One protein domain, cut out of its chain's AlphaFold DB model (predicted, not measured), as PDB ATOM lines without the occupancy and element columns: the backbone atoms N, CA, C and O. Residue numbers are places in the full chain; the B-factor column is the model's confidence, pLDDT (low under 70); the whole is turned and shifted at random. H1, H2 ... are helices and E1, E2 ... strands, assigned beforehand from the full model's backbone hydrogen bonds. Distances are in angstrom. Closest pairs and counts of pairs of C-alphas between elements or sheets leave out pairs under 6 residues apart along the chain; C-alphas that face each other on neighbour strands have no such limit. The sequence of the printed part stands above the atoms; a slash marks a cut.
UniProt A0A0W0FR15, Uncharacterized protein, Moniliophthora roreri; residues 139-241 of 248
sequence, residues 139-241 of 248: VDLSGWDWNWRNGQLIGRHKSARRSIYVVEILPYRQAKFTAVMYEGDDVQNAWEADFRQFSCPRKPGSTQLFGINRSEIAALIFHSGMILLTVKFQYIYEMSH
ATOM      1  N   VAL A 139     -51.092  23.731  41.156       84.31
ATOM      2  CA  VAL A 139     -51.562  23.577  39.785       84.31
ATOM      3  C   VAL A 139     -50.440  23.053  38.914       84.31
ATOM      4  O   VAL A 139     -49.303  23.531  38.983       84.31
ATOM      5  N   ASP A 140     -50.781  22.066  38.097       86.50
ATOM      6  CA  ASP A 140     -49.927  21.620  37.014       86.50
ATOM      7  C   ASP A 140     -50.065  22.593  35.836       86.50
ATOM      8  O   ASP A 140     -51.166  22.912  35.389       86.50
ATOM      9  N   LEU A 141     -48.930  23.115  35.393       82.31
ATOM     10  CA  LEU A 141     -48.775  23.985  34.230       82.31
ATOM     11  C   LEU A 141     -48.134  23.212  33.066       82.31
ATOM     12  O   LEU A 141     -47.689  23.830  32.095       82.31
ATOM     13  N   SER A 142     -48.038  21.883  33.178       81.75
ATOM     14  CA  SER A 142     -47.567  21.032  32.101       81.75
ATOM     15  C   SER A 142     -48.482  21.122  30.884       81.75
ATOM     16  O   SER A 142     -49.688  21.361  30.971       81.75
ATOM     17  N   GLY A 143     -47.882  20.983  29.710       82.75
ATOM     18  CA  GLY A 143     -48.611  21.120  28.464       82.75
ATOM     19  C   GLY A 143     -47.707  21.017  27.255       82.75
ATOM     20  O   GLY A 143     -46.480  21.035  27.355       82.75
ATOM     21  N   TRP A 144     -48.328  20.914  26.089       78.56
ATOM     22  CA  TRP A 144     -47.611  20.897  24.825       78.56
ATOM     23  C   TRP A 144     -47.477  22.308  24.274       78.56
ATOM     24  O   TRP A 144     -48.462  23.019  24.098       78.56
ATOM     25  N   ASP A 145     -46.242  22.691  23.983       76.31
ATOM     26  CA  ASP A 145     -45.921  23.886  23.222       76.31
ATOM     27  C   ASP A 145     -45.653  23.487  21.776       76.31
ATOM     28  O   ASP A 145     -44.620  22.886  21.460       76.31
ATOM     29  N   TRP A 146     -46.620  23.767  20.909       78.50
ATOM     30  CA  TRP A 146     -46.547  23.446  19.494       78.50
ATOM     31  C   TRP A 146     -45.942  24.609  18.727       78.50
ATOM     32  O   TRP A 146     -46.446  25.726  18.766       78.50
ATOM     33  N   ASN A 147     -44.876  24.337  17.984       76.00
ATOM     34  CA  ASN A 147     -44.223  25.325  17.145       76.00
ATOM     35  C   ASN A 147     -44.044  24.781  15.729       76.00
ATOM     36  O   ASN A 147     -43.530  23.682  15.523       76.00
ATOM     37  N   TRP A 148     -44.423  25.584  14.738       76.31
ATOM     38  CA  TRP A 148     -44.115  25.308  13.339       76.31
ATOM     39  C   TRP A 148     -42.660  25.689  13.050       76.31
ATOM     40  O   TRP A 148     -42.290  26.860  13.134       76.31
ATOM     41  N   ARG A 149     -41.818  24.709  12.711       82.25
ATOM     42  CA  ARG A 149     -40.412  24.923  12.330       82.25
ATOM     43  C   ARG A 149     -40.080  24.093  11.094       82.25
ATOM     44  O   ARG A 149     -40.399  22.913  11.036       82.25
ATOM     45  N   ASN A 150     -39.436  24.708  10.099       85.06
ATOM     46  CA  ASN A 150     -39.002  24.050   8.854       85.06
ATOM     47  C   ASN A 150     -40.115  23.258   8.131       85.06
ATOM     48  O   ASN A 150     -39.867  22.187   7.586       85.06
ATOM     49  N   GLY A 151     -41.355  23.763   8.151       85.12
ATOM     50  CA  GLY A 151     -42.509  23.095   7.536       85.12
ATOM     51  C   GLY A 151     -43.056  21.894   8.318       85.12
ATOM     52  O   GLY A 151     -43.940  21.206   7.817       85.12
ATOM     53  N   GLN A 152     -42.565  21.641   9.535       79.44
ATOM     54  CA  GLN A 152     -43.043  20.579  10.421       79.44
ATOM     55  C   GLN A 152     -43.619  21.158  11.716       79.44
ATOM     56  O   GLN A 152     -43.124  22.155  12.248       79.44
ATOM     57  N   LEU A 153     -44.666  20.509  12.231       80.00
ATOM     58  CA  LEU A 153     -45.231  20.796  13.545       80.00
ATOM     59  C   LEU A 153     -44.410  20.053  14.605       80.00
ATOM     60  O   LEU A 153     -44.467  18.827  14.692       80.00
ATOM     61  N   ILE A 154     -43.629  20.789  15.394       83.56
ATOM     62  CA  ILE A 154     -42.798  20.230  16.462       83.56
ATOM     63  C   ILE A 154     -43.428  20.595  17.803       83.56
ATOM     64  O   ILE A 154     -43.603  21.772  18.116       83.56
ATOM     65  N   GLY A 155     -43.763  19.581  18.595       80.50
ATOM     66  CA  GLY A 155     -44.253  19.747  19.960       80.50
ATOM     67  C   GLY A 155     -43.124  19.599  20.966       80.50
ATOM     68  O   GLY A 155     -42.363  18.634  20.910       80.50
ATOM     69  N   ARG A 156     -43.038  20.525  21.920       81.38
ATOM     70  CA  ARG A 156     -42.226  20.364  23.128       81.38
ATOM     71  C   ARG A 156     -43.152  20.227  24.326       81.38
ATOM     72  O   ARG A 156     -43.963  21.112  24.581       81.38
ATOM     73  N   HIS A 157     -43.010  19.142  25.076       81.88
ATOM     74  CA  HIS A 157     -43.702  19.004  26.349       81.88
ATOM     75  C   HIS A 157     -43.018  19.883  27.400       81.88
ATOM     76  O   HIS A 157     -41.821  19.730  27.645       81.88
ATOM     77  N   LYS A 158     -43.776  20.795  28.005       82.88
ATOM     78  CA  LYS A 158     -43.360  21.602  29.150       82.88
ATOM     79  C   LYS A 158     -43.743  20.875  30.427       82.88
ATOM     80  O   LYS A 158     -44.883  20.437  30.560       82.88
ATOM     81  N   SER A 159     -42.813  20.771  31.371       85.06
ATOM     82  CA  SER A 159     -43.087  20.295  32.728       85.06
ATOM     83  C   SER A 159     -42.915  21.467  33.695       85.06
ATOM     84  O   SER A 159     -41.816  21.973  33.913       85.06
ATOM     85  N   ALA A 160     -44.018  21.966  34.240       86.75
ATOM     86  CA  ALA A 160     -43.977  23.015  35.245       86.75
ATOM     87  C   ALA A 160     -45.156  22.847  36.187       86.75
ATOM     88  O   ALA A 160     -46.276  22.627  35.755       86.75
ATOM     89  N   ARG A 161     -44.916  23.000  37.477       87.38
ATOM     90  CA  ARG A 161     -45.917  22.978  38.532       87.38
ATOM     91  C   ARG A 161     -45.724  24.220  39.372       87.38
ATOM     92  O   ARG A 161     -44.596  24.590  39.688       87.38
ATOM     93  N   ARG A 162     -46.828  24.862  39.740       87.25
ATOM     94  CA  ARG A 162     -46.834  26.031  40.619       87.25
ATOM     95  C   ARG A 162     -47.619  25.713  41.877       87.25
ATOM     96  O   ARG A 162     -48.773  25.299  41.796       87.25
ATOM     97  N   SER A 163     -47.021  25.984  43.028       86.31
ATOM     98  CA  SER A 163     -47.620  25.722  44.334       86.31
ATOM     99  C   SER A 163     -47.556  26.959  45.224       86.31
ATOM    100  O   SER A 163     -46.585  27.713  45.204       86.31
ATOM    101  N   ILE A 164     -48.611  27.174  46.005       86.44
ATOM    102  CA  ILE A 164     -48.778  28.300  46.921       86.44
ATOM    103  C   ILE A 164     -48.801  27.756  48.346       86.44
ATOM    104  O   ILE A 164     -49.640  26.921  48.686       86.44
ATOM    105  N   TYR A 165     -47.917  28.275  49.190       84.75
ATOM    106  CA  TYR A 165     -47.734  27.848  50.572       84.75
ATOM    107  C   TYR A 165     -47.938  29.001  51.547       84.75
ATOM    108  O   TYR A 165     -47.595  30.145  51.254       84.75
ATOM    109  N   VAL A 166     -48.424  28.677  52.745       85.00
ATOM    110  CA  VAL A 166     -48.195  29.513  53.925       85.00
ATOM    111  C   VAL A 166     -46.852  29.120  54.513       85.00
ATOM    112  O   VAL A 166     -46.631  27.942  54.809       85.00
ATOM    113  N   VAL A 167     -45.982  30.101  54.713       85.62
ATOM    114  CA  VAL A 167     -44.646  29.893  55.270       85.62
ATOM    115  C   VAL A 167     -44.370  30.843  56.429       85.62
ATOM    116  O   VAL A 167     -44.929  31.935  56.497       85.62
ATOM    117  N   GLU A 168     -43.490  30.438  57.329       86.81
ATOM    118  CA  GLU A 168     -42.821  31.317  58.288       86.81
ATOM    119  C   GLU A 168     -41.381  31.530  57.833       86.81
ATOM    120  O   GLU A 168     -40.759  30.620  57.288       86.81
ATOM    121  N   ILE A 169     -40.850  32.737  58.020       83.69
ATOM    122  CA  ILE A 169     -39.511  33.101  57.545       83.69
ATOM    123  C   ILE A 169     -38.693  33.625  58.717       83.69
ATOM    124  O   ILE A 169     -39.158  34.494  59.451       83.69
ATOM    125  N   LEU A 170     -37.469  33.130  58.898       78.25
ATOM    126  CA  LEU A 170     -36.551  33.660  59.908       78.25
ATOM    127  C   LEU A 170     -35.989  35.035  59.515       78.25
ATOM    128  O   LEU A 170     -35.729  35.271  58.339       78.25
ATOM    129  N   PRO A 171     -35.749  35.936  60.487       72.19
ATOM    130  CA  PRO A 171     -36.007  35.809  61.927       72.19
ATOM    131  C   PRO A 171     -37.448  36.169  62.341       72.19
ATOM    132  O   PRO A 171     -37.751  36.208  63.532       72.19
ATOM    133  N   TYR A 172     -38.350  36.415  61.389       75.06
ATOM    134  CA  TYR A 172     -39.734  36.862  61.589       75.06
ATOM    135  C   TYR A 172     -40.679  35.750  62.093       75.06
ATOM    136  O   TYR A 172     -41.775  35.585  61.559       75.06
ATOM    137  N   ARG A 173     -40.280  35.007  63.142       61.12
ATOM    138  CA  ARG A 173     -40.903  33.778  63.706       61.12
ATOM    139  C   ARG A 173     -42.362  33.887  64.208       61.12
ATOM    140  O   ARG A 173     -42.813  33.052  64.979       61.12
ATOM    141  N   GLN A 174     -43.106  34.917  63.821       69.81
ATOM    142  CA  GLN A 174     -44.519  35.125  64.166       69.81
ATOM    143  C   GLN A 174     -45.340  35.686  62.995       69.81
ATOM    144  O   GLN A 174     -46.568  35.735  63.058       69.81
ATOM    145  N   ALA A 175     -44.677  36.110  61.914       77.00
ATOM    146  CA  ALA A 175     -45.335  36.556  60.702       77.00
ATOM    147  C   ALA A 175     -45.487  35.368  59.752       77.00
ATOM    148  O   ALA A 175     -44.517  34.699  59.393       77.00
ATOM    149  N   LYS A 176     -46.721  35.132  59.317       83.50
ATOM    150  CA  LYS A 176     -47.000  34.213  58.216       83.50
ATOM    151  C   LYS A 176     -46.779  34.952  56.905       83.50
ATOM    152  O   LYS A 176     -47.081  36.134  56.801       83.50
ATOM    153  N   PHE A 177     -46.285  34.265  55.897       82.62
ATOM    154  CA  PHE A 177     -46.113  34.784  54.549       82.62
ATOM    155  C   PHE A 177     -46.776  33.832  53.570       82.62
ATOM    156  O   PHE A 177     -47.006  32.662  53.880       82.62
ATOM    157  N   THR A 178     -47.073  34.341  52.380       85.00
ATOM    158  CA  THR A 178     -47.441  33.485  51.253       85.00
ATOM    159  C   THR A 178     -46.218  33.319  50.369       85.00
ATOM    160  O   THR A 178     -45.627  34.318  49.962       85.00
ATOM    161  N   ALA A 179     -45.836  32.080  50.077       86.06
ATOM    162  CA  ALA A 179     -44.761  31.771  49.146       86.06
ATOM    163  C   ALA A 179     -45.323  31.052  47.920       86.06
ATOM    164  O   ALA A 179     -46.072  30.087  48.058       86.06
ATOM    165  N   VAL A 180     -44.934  31.501  46.731       86.31
ATOM    166  CA  VAL A 180     -45.190  30.799  45.470       86.31
ATOM    167  C   VAL A 180     -43.898  30.114  45.049       86.31
ATOM    168  O   VAL A 180     -42.864  30.772  44.909       86.31
ATOM    169  N   MET A 181     -43.956  28.796  44.880       87.44
ATOM    170  CA  MET A 181     -42.835  27.954  44.466       87.44
ATOM    171  C   MET A 181     -43.158  27.254  43.150       87.44
ATOM    172  O   MET A 181     -44.329  27.038  42.826       87.44
ATOM    173  N   TYR A 182     -42.109  26.900  42.412       87.44
ATOM    174  CA  TYR A 182     -42.218  26.312  41.085       87.44
ATOM    175  C   TYR A 182     -41.314  25.084  40.978       87.44
ATOM    176  O   TYR A 182     -40.180  25.110  41.460       87.44
ATOM    177  N   GLU A 183     -41.819  24.026  40.350       86.25
ATOM    178  CA  GLU A 183     -41.131  22.741  40.171       86.25
ATOM    179  C   GLU A 183     -41.305  22.212  38.743       86.25
ATOM    180  O   GLU A 183     -42.370  22.382  38.157       86.25
ATOM    181  N   GLY A 184     -40.274  21.585  38.177       84.50
ATOM    182  CA  GLY A 184     -40.266  21.104  36.791       84.50
ATOM    183  C   GLY A 184     -39.172  21.751  35.945       84.50
ATOM    184  O   GLY A 184     -38.487  22.673  36.391       84.50
ATOM    185  N   ASP A 185     -39.005  21.257  34.723       81.44
ATOM    186  CA  ASP A 185     -37.894  21.631  33.843       81.44
ATOM    187  C   ASP A 185     -38.134  22.978  33.138       81.44
ATOM    188  O   ASP A 185     -37.191  23.653  32.731       81.44
ATOM    189  N   ASP A 186     -39.398  23.401  33.021       79.94
ATOM    190  CA  ASP A 186     -39.823  24.592  32.271       79.94
ATOM    191  C   ASP A 186     -40.455  25.682  33.154       79.94
ATOM    192  O   ASP A 186     -41.262  26.508  32.715       79.94
ATOM    193  N   VAL A 187     -40.064  25.721  34.425       81.94
ATOM    194  CA  VAL A 187     -40.633  26.629  35.435       81.94
ATOM    195  C   VAL A 187     -40.205  28.084  35.319       81.94
ATOM    196  O   VAL A 187     -40.910  28.960  35.819       81.94
ATOM    197  N   GLN A 188     -39.073  28.361  34.668       80.56
ATOM    198  CA  GLN A 188     -38.520  29.714  34.575       80.56
ATOM    199  C   GLN A 188     -39.524  30.681  33.934       80.56
ATOM    200  O   GLN A 188     -39.718  31.792  34.416       80.56
ATOM    201  N   ASN A 189     -40.229  30.230  32.895       76.00
ATOM    202  CA  ASN A 189     -41.231  31.040  32.202       76.00
ATOM    203  C   ASN A 189     -42.426  31.377  33.106       76.00
ATOM    204  O   ASN A 189     -42.896  32.515  33.113       76.00
ATOM    205  N   ALA A 190     -42.902  30.398  33.882       77.81
ATOM    206  CA  ALA A 190     -43.992  30.600  34.836       77.81
ATOM    207  C   ALA A 190     -43.577  31.572  35.951       77.81
ATOM    208  O   ALA A 190     -44.333  32.479  36.297       77.81
ATOM    209  N   TRP A 191     -42.349  31.426  36.453       82.19
ATOM    210  CA  TRP A 191     -41.784  32.322  37.451       82.19
ATOM    211  C   TRP A 191     -41.657  33.762  36.941       82.19
ATOM    212  O   TRP A 191     -42.094  34.688  37.620       82.19
ATOM    213  N   GLU A 192     -41.099  33.971  35.744       77.00
ATOM    214  CA  GLU A 192     -40.913  35.313  35.180       77.00
ATOM    215  C   GLU A 192     -42.242  36.022  34.924       77.00
ATOM    216  O   GLU A 192     -42.349  37.230  35.154       77.00
ATOM    217  N   ALA A 193     -43.254  35.284  34.459       75.38
ATOM    218  CA  ALA A 193     -44.589  35.821  34.230       75.38
ATOM    219  C   ALA A 193     -45.210  36.340  35.536       75.38
ATOM    220  O   ALA A 193     -45.636  37.497  35.601       75.38
ATOM    221  N   ASP A 194     -45.186  35.522  36.591       77.06
ATOM    222  CA  ASP A 194     -45.699  35.906  37.905       77.06
ATOM    223  C   ASP A 194     -44.845  37.042  38.513       77.06
ATOM    224  O   ASP A 194     -45.392  38.031  39.006       77.06
ATOM    225  N   PHE A 195     -43.512  36.994  38.403       76.69
ATOM    226  CA  PHE A 195     -42.631  38.057  38.897       76.69
ATOM    227  C   PHE A 195     -42.944  39.409  38.248       76.69
ATOM    228  O   PHE A 195     -43.198  40.373  38.966       76.69
ATOM    229  N   ARG A 196     -43.016  39.487  36.911       74.81
ATOM    230  CA  ARG A 196     -43.369  40.732  36.195       74.81
ATOM    231  C   ARG A 196     -44.747  41.251  36.591       74.81
ATOM    232  O   ARG A 196     -44.961  42.458  36.681       74.81
ATOM    233  N   GLN A 197     -45.696  40.345  36.816       72.06
ATOM    234  CA  GLN A 197     -47.048  40.711  37.213       72.06
ATOM    235  C   GLN A 197     -47.090  41.368  38.601       72.06
ATOM    236  O   GLN A 197     -47.911  42.271  38.815       72.06
ATOM    237  N   PHE A 198     -46.250  40.896  39.525       72.62
ATOM    238  CA  PHE A 198     -46.279  41.261  40.942       72.62
ATOM    239  C   PHE A 198     -45.172  42.231  41.386       72.62
ATOM    240  O   PHE A 198     -45.284  42.787  42.477       72.62
ATOM    241  N   SER A 199     -44.139  42.465  40.574       69.12
ATOM    242  CA  SER A 199     -43.038  43.386  40.893       69.12
ATOM    243  C   SER A 199     -43.425  44.859  40.747       69.12
ATOM    244  O   SER A 199     -42.883  45.708  41.447       69.12
ATOM    245  N   CYS A 200     -44.372  45.176  39.861       64.81
ATOM    246  CA  CYS A 200     -44.802  46.552  39.626       64.81
ATOM    247  C   CYS A 200     -45.699  47.054  40.777       64.81
ATOM    248  O   CYS A 200     -46.715  46.409  41.070       64.81
ATOM    249  N   PRO A 201     -45.400  48.215  41.396       52.69
ATOM    250  CA  PRO A 201     -46.222  48.778  42.461       52.69
ATOM    251  C   PRO A 201     -47.630  49.077  41.935       52.69
ATOM    252  O   PRO A 201     -47.843  49.944  41.086       52.69
ATOM    253  N   ARG A 202     -48.613  48.318  42.422       54.50
ATOM    254  CA  ARG A 202     -50.033  48.540  42.138       54.50
ATOM    255  C   ARG A 202     -50.656  49.424  43.220       54.50
ATOM    256  O   ARG A 202     -50.028  49.751  44.223       54.50
ATOM    257  N   LYS A 203     -51.902  49.841  42.965       51.34
ATOM    258  CA  LYS A 203     -52.726  50.670  43.859       51.34
ATOM    259  C   LYS A 203     -52.624  50.195  45.323       51.34
ATOM    260  O   LYS A 203     -52.545  48.985  45.546       51.34
ATOM    261  N   PRO A 204     -52.696  51.110  46.309       46.47
ATOM    262  CA  PRO A 204     -52.763  50.744  47.723       46.47
ATOM    263  C   PRO A 204     -53.828  49.660  47.944       46.47
ATOM    264  O   PRO A 204     -54.955  49.807  47.472       46.47
ATOM    265  N   GLY A 205     -53.457  48.560  48.604       47.56
ATOM    266  CA  GLY A 205     -54.345  47.410  48.808       47.56
ATOM    267  C   GLY A 205     -54.201  46.268  47.796       47.56
ATOM    268  O   GLY A 205     -55.122  45.473  47.679       47.56
ATOM    269  N   SER A 206     -53.085  46.157  47.063       56.38
ATOM    270  CA  SER A 206     -52.685  44.949  46.311       56.38
ATOM    271  C   SER A 206     -51.621  44.132  47.063       56.38
ATOM    272  O   SER A 206     -50.860  44.707  47.836       56.38
ATOM    273  N   THR A 207     -51.536  42.812  46.829       58.56
ATOM    274  CA  THR A 207     -50.460  41.953  47.366       58.56
ATOM    275  C   THR A 207     -49.106  42.551  46.996       58.56
ATOM    276  O   THR A 207     -48.779  42.623  45.812       58.56
ATOM    277  N   GLN A 208     -48.334  42.976  47.990       67.44
ATOM    278  CA  GLN A 208     -46.996  43.509  47.780       67.44
ATOM    279  C   GLN A 208     -45.973  42.374  47.844       67.44
ATOM    280  O   GLN A 208     -45.939  41.616  48.821       67.44
ATOM    281  N   LEU A 209     -45.155  42.255  46.797       73.38
ATOM    282  CA  LEU A 209     -44.006  41.357  46.786       73.38
ATOM    283  C   LEU A 209     -43.017  41.815  47.869       73.38
ATOM    284  O   LEU A 209     -42.556  42.953  47.858       73.38
ATOM    285  N   PHE A 210     -42.737  40.931  48.822       74.31
ATOM    286  CA  PHE A 210     -41.848  41.171  49.958       74.31
ATOM    287  C   PHE A 210     -40.409  40.759  49.647       74.31
ATOM    288  O   PHE A 210     -39.454  41.465  49.979       74.31
ATOM    289  N   GLY A 211     -40.245  39.604  49.008       73.50
ATOM    290  CA  GLY A 211     -38.925  39.034  48.806       73.50
ATOM    291  C   GLY A 211     -38.880  37.935  47.763       73.50
ATOM    292  O   GLY A 211     -39.907  37.417  47.316       73.50
ATOM    293  N   ILE A 212     -37.652  37.583  47.405       78.19
ATOM    294  CA  ILE A 212     -37.329  36.475  46.511       78.19
ATOM    295  C   ILE A 212     -36.306  35.556  47.175       78.19
ATOM    296  O   ILE A 212     -35.430  36.004  47.922       78.19
ATOM    297  N   ASN A 213     -36.411  34.258  46.909       77.38
ATOM    298  CA  ASN A 213     -35.453  33.283  47.430       77.38
ATOM    299  C   ASN A 213     -34.215  33.144  46.526       77.38
ATOM    300  O   ASN A 213     -34.340  33.130  45.304       77.38
ATOM    301  N   ARG A 214     -33.024  32.985  47.119       60.59
ATOM    302  CA  ARG A 214     -31.763  32.648  46.424       60.59
ATOM    303  C   ARG A 214     -31.634  31.148  46.108       60.59
ATOM    304  O   ARG A 214     -30.671  30.505  46.521       60.59
ATOM    305  N   SER A 215     -32.592  30.587  45.382       63.91
ATOM    306  CA  SER A 215     -32.523  29.225  44.830       63.91
ATOM    307  C   SER A 215     -32.379  29.254  43.308       63.91
ATOM    308  O   SER A 215     -32.598  30.291  42.693       63.91
ATOM    309  N   GLU A 216     -32.012  28.114  42.709       57.81
ATOM    310  CA  GLU A 216     -31.933  27.943  41.246       57.81
ATOM    311  C   GLU A 216     -33.217  28.406  40.543       57.81
ATOM    312  O   GLU A 216     -33.151  29.065  39.512       57.81
ATOM    313  N   ILE A 217     -34.368  28.167  41.176       58.59
ATOM    314  CA  ILE A 217     -35.653  28.772  40.828       58.59
ATOM    315  C   ILE A 217     -36.161  29.514  42.061       58.59
ATOM    316  O   ILE A 217     -36.385  28.900  43.110       58.59
ATOM    317  N   ALA A 218     -36.283  30.837  41.976       73.44
ATOM    318  CA  ALA A 218     -36.612  31.675  43.124       73.44
ATOM    319  C   ALA A 218     -38.086  31.516  43.539       73.44
ATOM    320  O   ALA A 218     -38.995  31.584  42.723       73.44
ATOM    321  N   ALA A 219     -38.359  31.362  44.830       82.56
ATOM    322  CA  ALA A 219     -39.718  31.525  45.349       82.56
ATOM    323  C   ALA A 219     -40.097  33.015  45.382       82.56
ATOM    324  O   ALA A 219     -39.243  33.852  45.688       82.56
ATOM    325  N   LEU A 220     -41.366  33.336  45.114       84.44
ATOM    326  CA  LEU A 220     -41.926  34.681  45.297       84.44
ATOM    327  C   LEU A 220     -42.625  34.759  46.655       84.44
ATOM    328  O   LEU A 220     -43.468  33.915  46.949       84.44
ATOM    329  N   ILE A 221     -42.284  35.750  47.475       83.62
ATOM    330  CA  ILE A 221     -42.735  35.842  48.870       83.62
ATOM    331  C   ILE A 221     -43.566  37.107  49.064       83.62
ATOM    332  O   ILE A 221     -43.143  38.194  48.678       83.62
ATOM    333  N   PHE A 222     -44.723  36.978  49.711       81.19
ATOM    334  CA  PHE A 222     -45.706  38.045  49.901       81.19
ATOM    335  C   PHE A 222     -46.106  38.195  51.374       81.19
ATOM    336  O   PHE A 222     -46.213  37.204  52.105       81.19
ATOM    337  N   HIS A 223     -46.390  39.430  51.804       72.75
ATOM    338  CA  HIS A 223     -46.936  39.701  53.139       72.75
ATOM    339  C   HIS A 223     -48.363  39.140  53.313       72.75
ATOM    340  O   HIS A 223     -49.192  39.199  52.408       72.75
ATOM    341  N   SER A 224     -48.642  38.615  54.513       63.91
ATOM    342  CA  SER A 224     -49.782  37.743  54.871       63.91
ATOM    343  C   SER A 224     -51.207  38.289  54.679       63.91
ATOM    344  O   SER A 224     -52.161  37.521  54.753       63.91
ATOM    345  N   GLY A 225     -51.395  39.583  54.430       49.19
ATOM    346  CA  GLY A 225     -52.721  40.207  54.536       49.19
ATOM    347  C   GLY A 225     -53.653  40.013  53.343       49.19
ATOM    348  O   GLY A 225     -54.813  40.403  53.406       49.19
ATOM    349  N   MET A 226     -53.170  39.449  52.244       46.53
ATOM    350  CA  MET A 226     -53.927  39.399  51.008       46.53
ATOM    351  C   MET A 226     -53.856  37.983  50.475       46.53
ATOM    352  O   MET A 226     -53.037  37.636  49.625       46.53
ATOM    353  N   ILE A 227     -54.772  37.169  51.003       44.00
ATOM    354  CA  ILE A 227     -55.455  36.134  50.230       44.00
ATOM    355  C   ILE A 227     -55.466  36.610  48.775       44.00
ATOM    356  O   ILE A 227     -55.783  37.777  48.524       44.00
ATOM    357  N   LEU A 228     -55.089  35.733  47.842       42.97
ATOM    358  CA  LEU A 228     -55.536  35.795  46.454       42.97
ATOM    359  C   LEU A 228     -57.067  35.940  46.482       42.97
ATOM    360  O   LEU A 228     -57.792  34.961  46.319       42.97
ATOM    361  N   LEU A 229     -57.568  37.127  46.824       38.47
ATOM    362  CA  LEU A 229     -58.970  37.435  46.946       38.47
ATOM    363  C   LEU A 229     -59.398  37.479  45.502       38.47
ATOM    364  O   LEU A 229     -59.258  38.483  44.811       38.47
ATOM    365  N   THR A 230     -59.865  36.301  45.107       36.06
ATOM    366  CA  THR A 230     -60.884  36.089  44.110       36.06
ATOM    367  C   THR A 230     -60.421  36.450  42.688       36.06
ATOM    368  O   THR A 230     -60.233  37.601  42.325       36.06
ATOM    369  N   VAL A 231     -60.351  35.444  41.810       42.25
ATOM    370  CA  VAL A 231     -60.676  35.658  40.384       42.25
ATOM    371  C   VAL A 231     -59.668  36.494  39.566       42.25
ATOM    372  O   VAL A 231     -60.012  37.500  38.952       42.25
ATOM    373  N   LYS A 232     -58.417  36.031  39.437       39.50
ATOM    374  CA  LYS A 232     -57.618  36.395  38.241       39.50
ATOM    375  C   LYS A 232     -56.873  35.252  37.565       39.50
ATOM    376  O   LYS A 232     -56.613  35.347  36.374       39.50
ATOM    377  N   PHE A 233     -56.618  34.145  38.261       41.62
ATOM    378  CA  PHE A 233     -56.000  32.976  37.626       41.62
ATOM    379  C   PHE A 233     -56.994  32.095  36.849       41.62
ATOM    380  O   PHE A 233     -56.583  31.482  35.875       41.62
ATOM    381  N   GLN A 234     -58.297  32.132  37.169       38.56
ATOM    382  CA  GLN A 234     -59.344  31.530  36.321       38.56
ATOM    383  C   GLN A 234     -59.476  32.271  34.970       38.56
ATOM    384  O   GLN A 234     -59.587  31.646  33.922       38.56
ATOM    385  N   TYR A 235     -59.367  33.608  34.971       34.09
ATOM    386  CA  TYR A 235     -59.537  34.441  33.766       34.09
ATOM    387  C   TYR A 235     -58.395  34.324  32.747       34.09
ATOM    388  O   TYR A 235     -58.612  34.561  31.562       34.09
ATOM    389  N   ILE A 236     -57.185  33.959  33.182       39.31
ATOM    390  CA  ILE A 236     -56.070  33.711  32.253       39.31
ATOM    391  C   ILE A 236     -56.284  32.384  31.501       39.31
ATOM    392  O   ILE A 236     -55.882  32.283  30.349       39.31
ATOM    393  N   TYR A 237     -56.985  31.415  32.104       36.12
ATOM    394  CA  TYR A 237     -57.296  30.120  31.489       36.12
ATOM    395  C   TYR A 237     -58.487  30.188  30.509       36.12
ATOM    396  O   TYR A 237     -58.506  29.496  29.496       36.12
ATOM    397  N   GLU A 238     -59.474  31.058  30.762       32.84
ATOM    398  CA  GLU A 238     -60.623  31.239  29.854       32.84
ATOM    399  C   GLU A 238     -60.292  32.120  28.635       32.84
ATOM    400  O   GLU A 238     -60.773  31.854  27.534       32.84
ATOM    401  N   MET A 239     -59.405  33.116  28.771       26.36
ATOM    402  CA  MET A 239     -58.993  33.963  27.638       26.36
ATOM    403  C   MET A 239     -58.060  33.253  26.644       26.36
ATOM    404  O   MET A 239     -58.048  33.615  25.468       26.36
ATOM    405  N   SER A 240     -57.313  32.225  27.068       36.06
ATOM    406  CA  SER A 240     -56.532  31.391  26.143       36.06
ATOM    407  C   SER A 240     -57.405  30.459  25.298       36.06
ATOM    408  O   SER A 240     -57.010  30.130  24.188       36.06
ATOM    409  N   HIS A 241     -58.601  30.088  25.773       35.91
ATOM    410  CA  HIS A 241     -59.530  29.231  25.026       35.91
ATOM    411  C   HIS A 241     -60.611  29.995  24.248       35.91
ATOM    412  O   HIS A 241     -61.159  29.449  23.296       35.91
TER     413      HIS A 241
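Overview. This is residues 139 to 241 of the 248 residues of an uncharacterized protein of Moniliophthora roreri (UniProt A0A0W0FR15). A strongly twisted sheet of four strands has H1 over one face, and the hairpin of E1 and E2 reaches away as a narrow arm from the end of the sheet where E3 begins; the tip of this arm, residues 148 to 153, sticks out. At the other end of the printed part a tail with H2 stands free of this body from residue 230 on. The printed part has 103 residues, with the order E1, E2, E3, E4, H1, E5, E6, H2, and its class is mixed, helices and strands. The four-stranded sheet runs E3, E4, E6, E5, and both sheets are antiparallel. The whole is loose, with a radius of gyration of the C-alphas of 16.3 A, and only just elongated, spanning 57 by 29 by 21 A.

Along the chain. Find C-alpha 143 at (-48.611, 21.120, 28.464); there E1, residues 143 to 149, sets out over 18.5 A. E2, residues 152 to 158, comes back over 18.8 A and runs on into E3, residues 161 to 169, at 25 degrees. E3 spans 22.5 A and bends by 66 degrees at residue 166. E4, residues 176 to 183, spans 22.2 A. H1, residues 187 to 199, starts at C-alpha 187 (-40.633, 26.629, 35.435) and runs 17.8 A. Next come E5, residues 209 to 213, and E6, residues 220 to 223. H2, residues 233 to 241, ends at C-alpha 241 (-59.530, 29.231, 25.026).

Arrangement. Look first at the hairpin of E3 and E4, where N 163 and O 181 are 2.9 A apart. On the other side of E4 lies E6, with N 180 and O 220 at 2.8 A. E5 and E6 form a hairpin with N 221 and O 211 at 2.9 A; E3 and E5 are the edge strands. H1 is on this sheet at a height of 8.7 A, over E4 and, only just, with 3 C-alphas, over E6. It runs along the strands, at 1 degree to E4 on the local plane; the closest C-alphas of H1 and E4 are those of Trp 191 and Tyr 182, 7.0 A. E4, H1 and E5 form a split strand-helix-strand unit, two strands running the same way with E6 between them, and its crossover is right-handed. In the hairpin of E1 and E2, N 145 and O 156 are 2.8 A apart. Residues 139 to 140 pair antiparallel with residues 161 to 162 of E3. H1 and H2 are apart. In H1 every O i to N i+4 pair is within hydrogen-bond range; H2 has 2 of 5, and 2 of 6 O i to N i+3 pairs.

Size, cuts and confidence. The C-alphas farthest apart, of Gly 151 and Gln 174, are 57.9 A apart. The printed part has no cut, and its links are tight or short. Mean pLDDT of the printed part is 70.4; it is under 70 at residues 173 to 174, 199 to 208, 214 to 217 and 224 to 241, and H2 has a mean of 36.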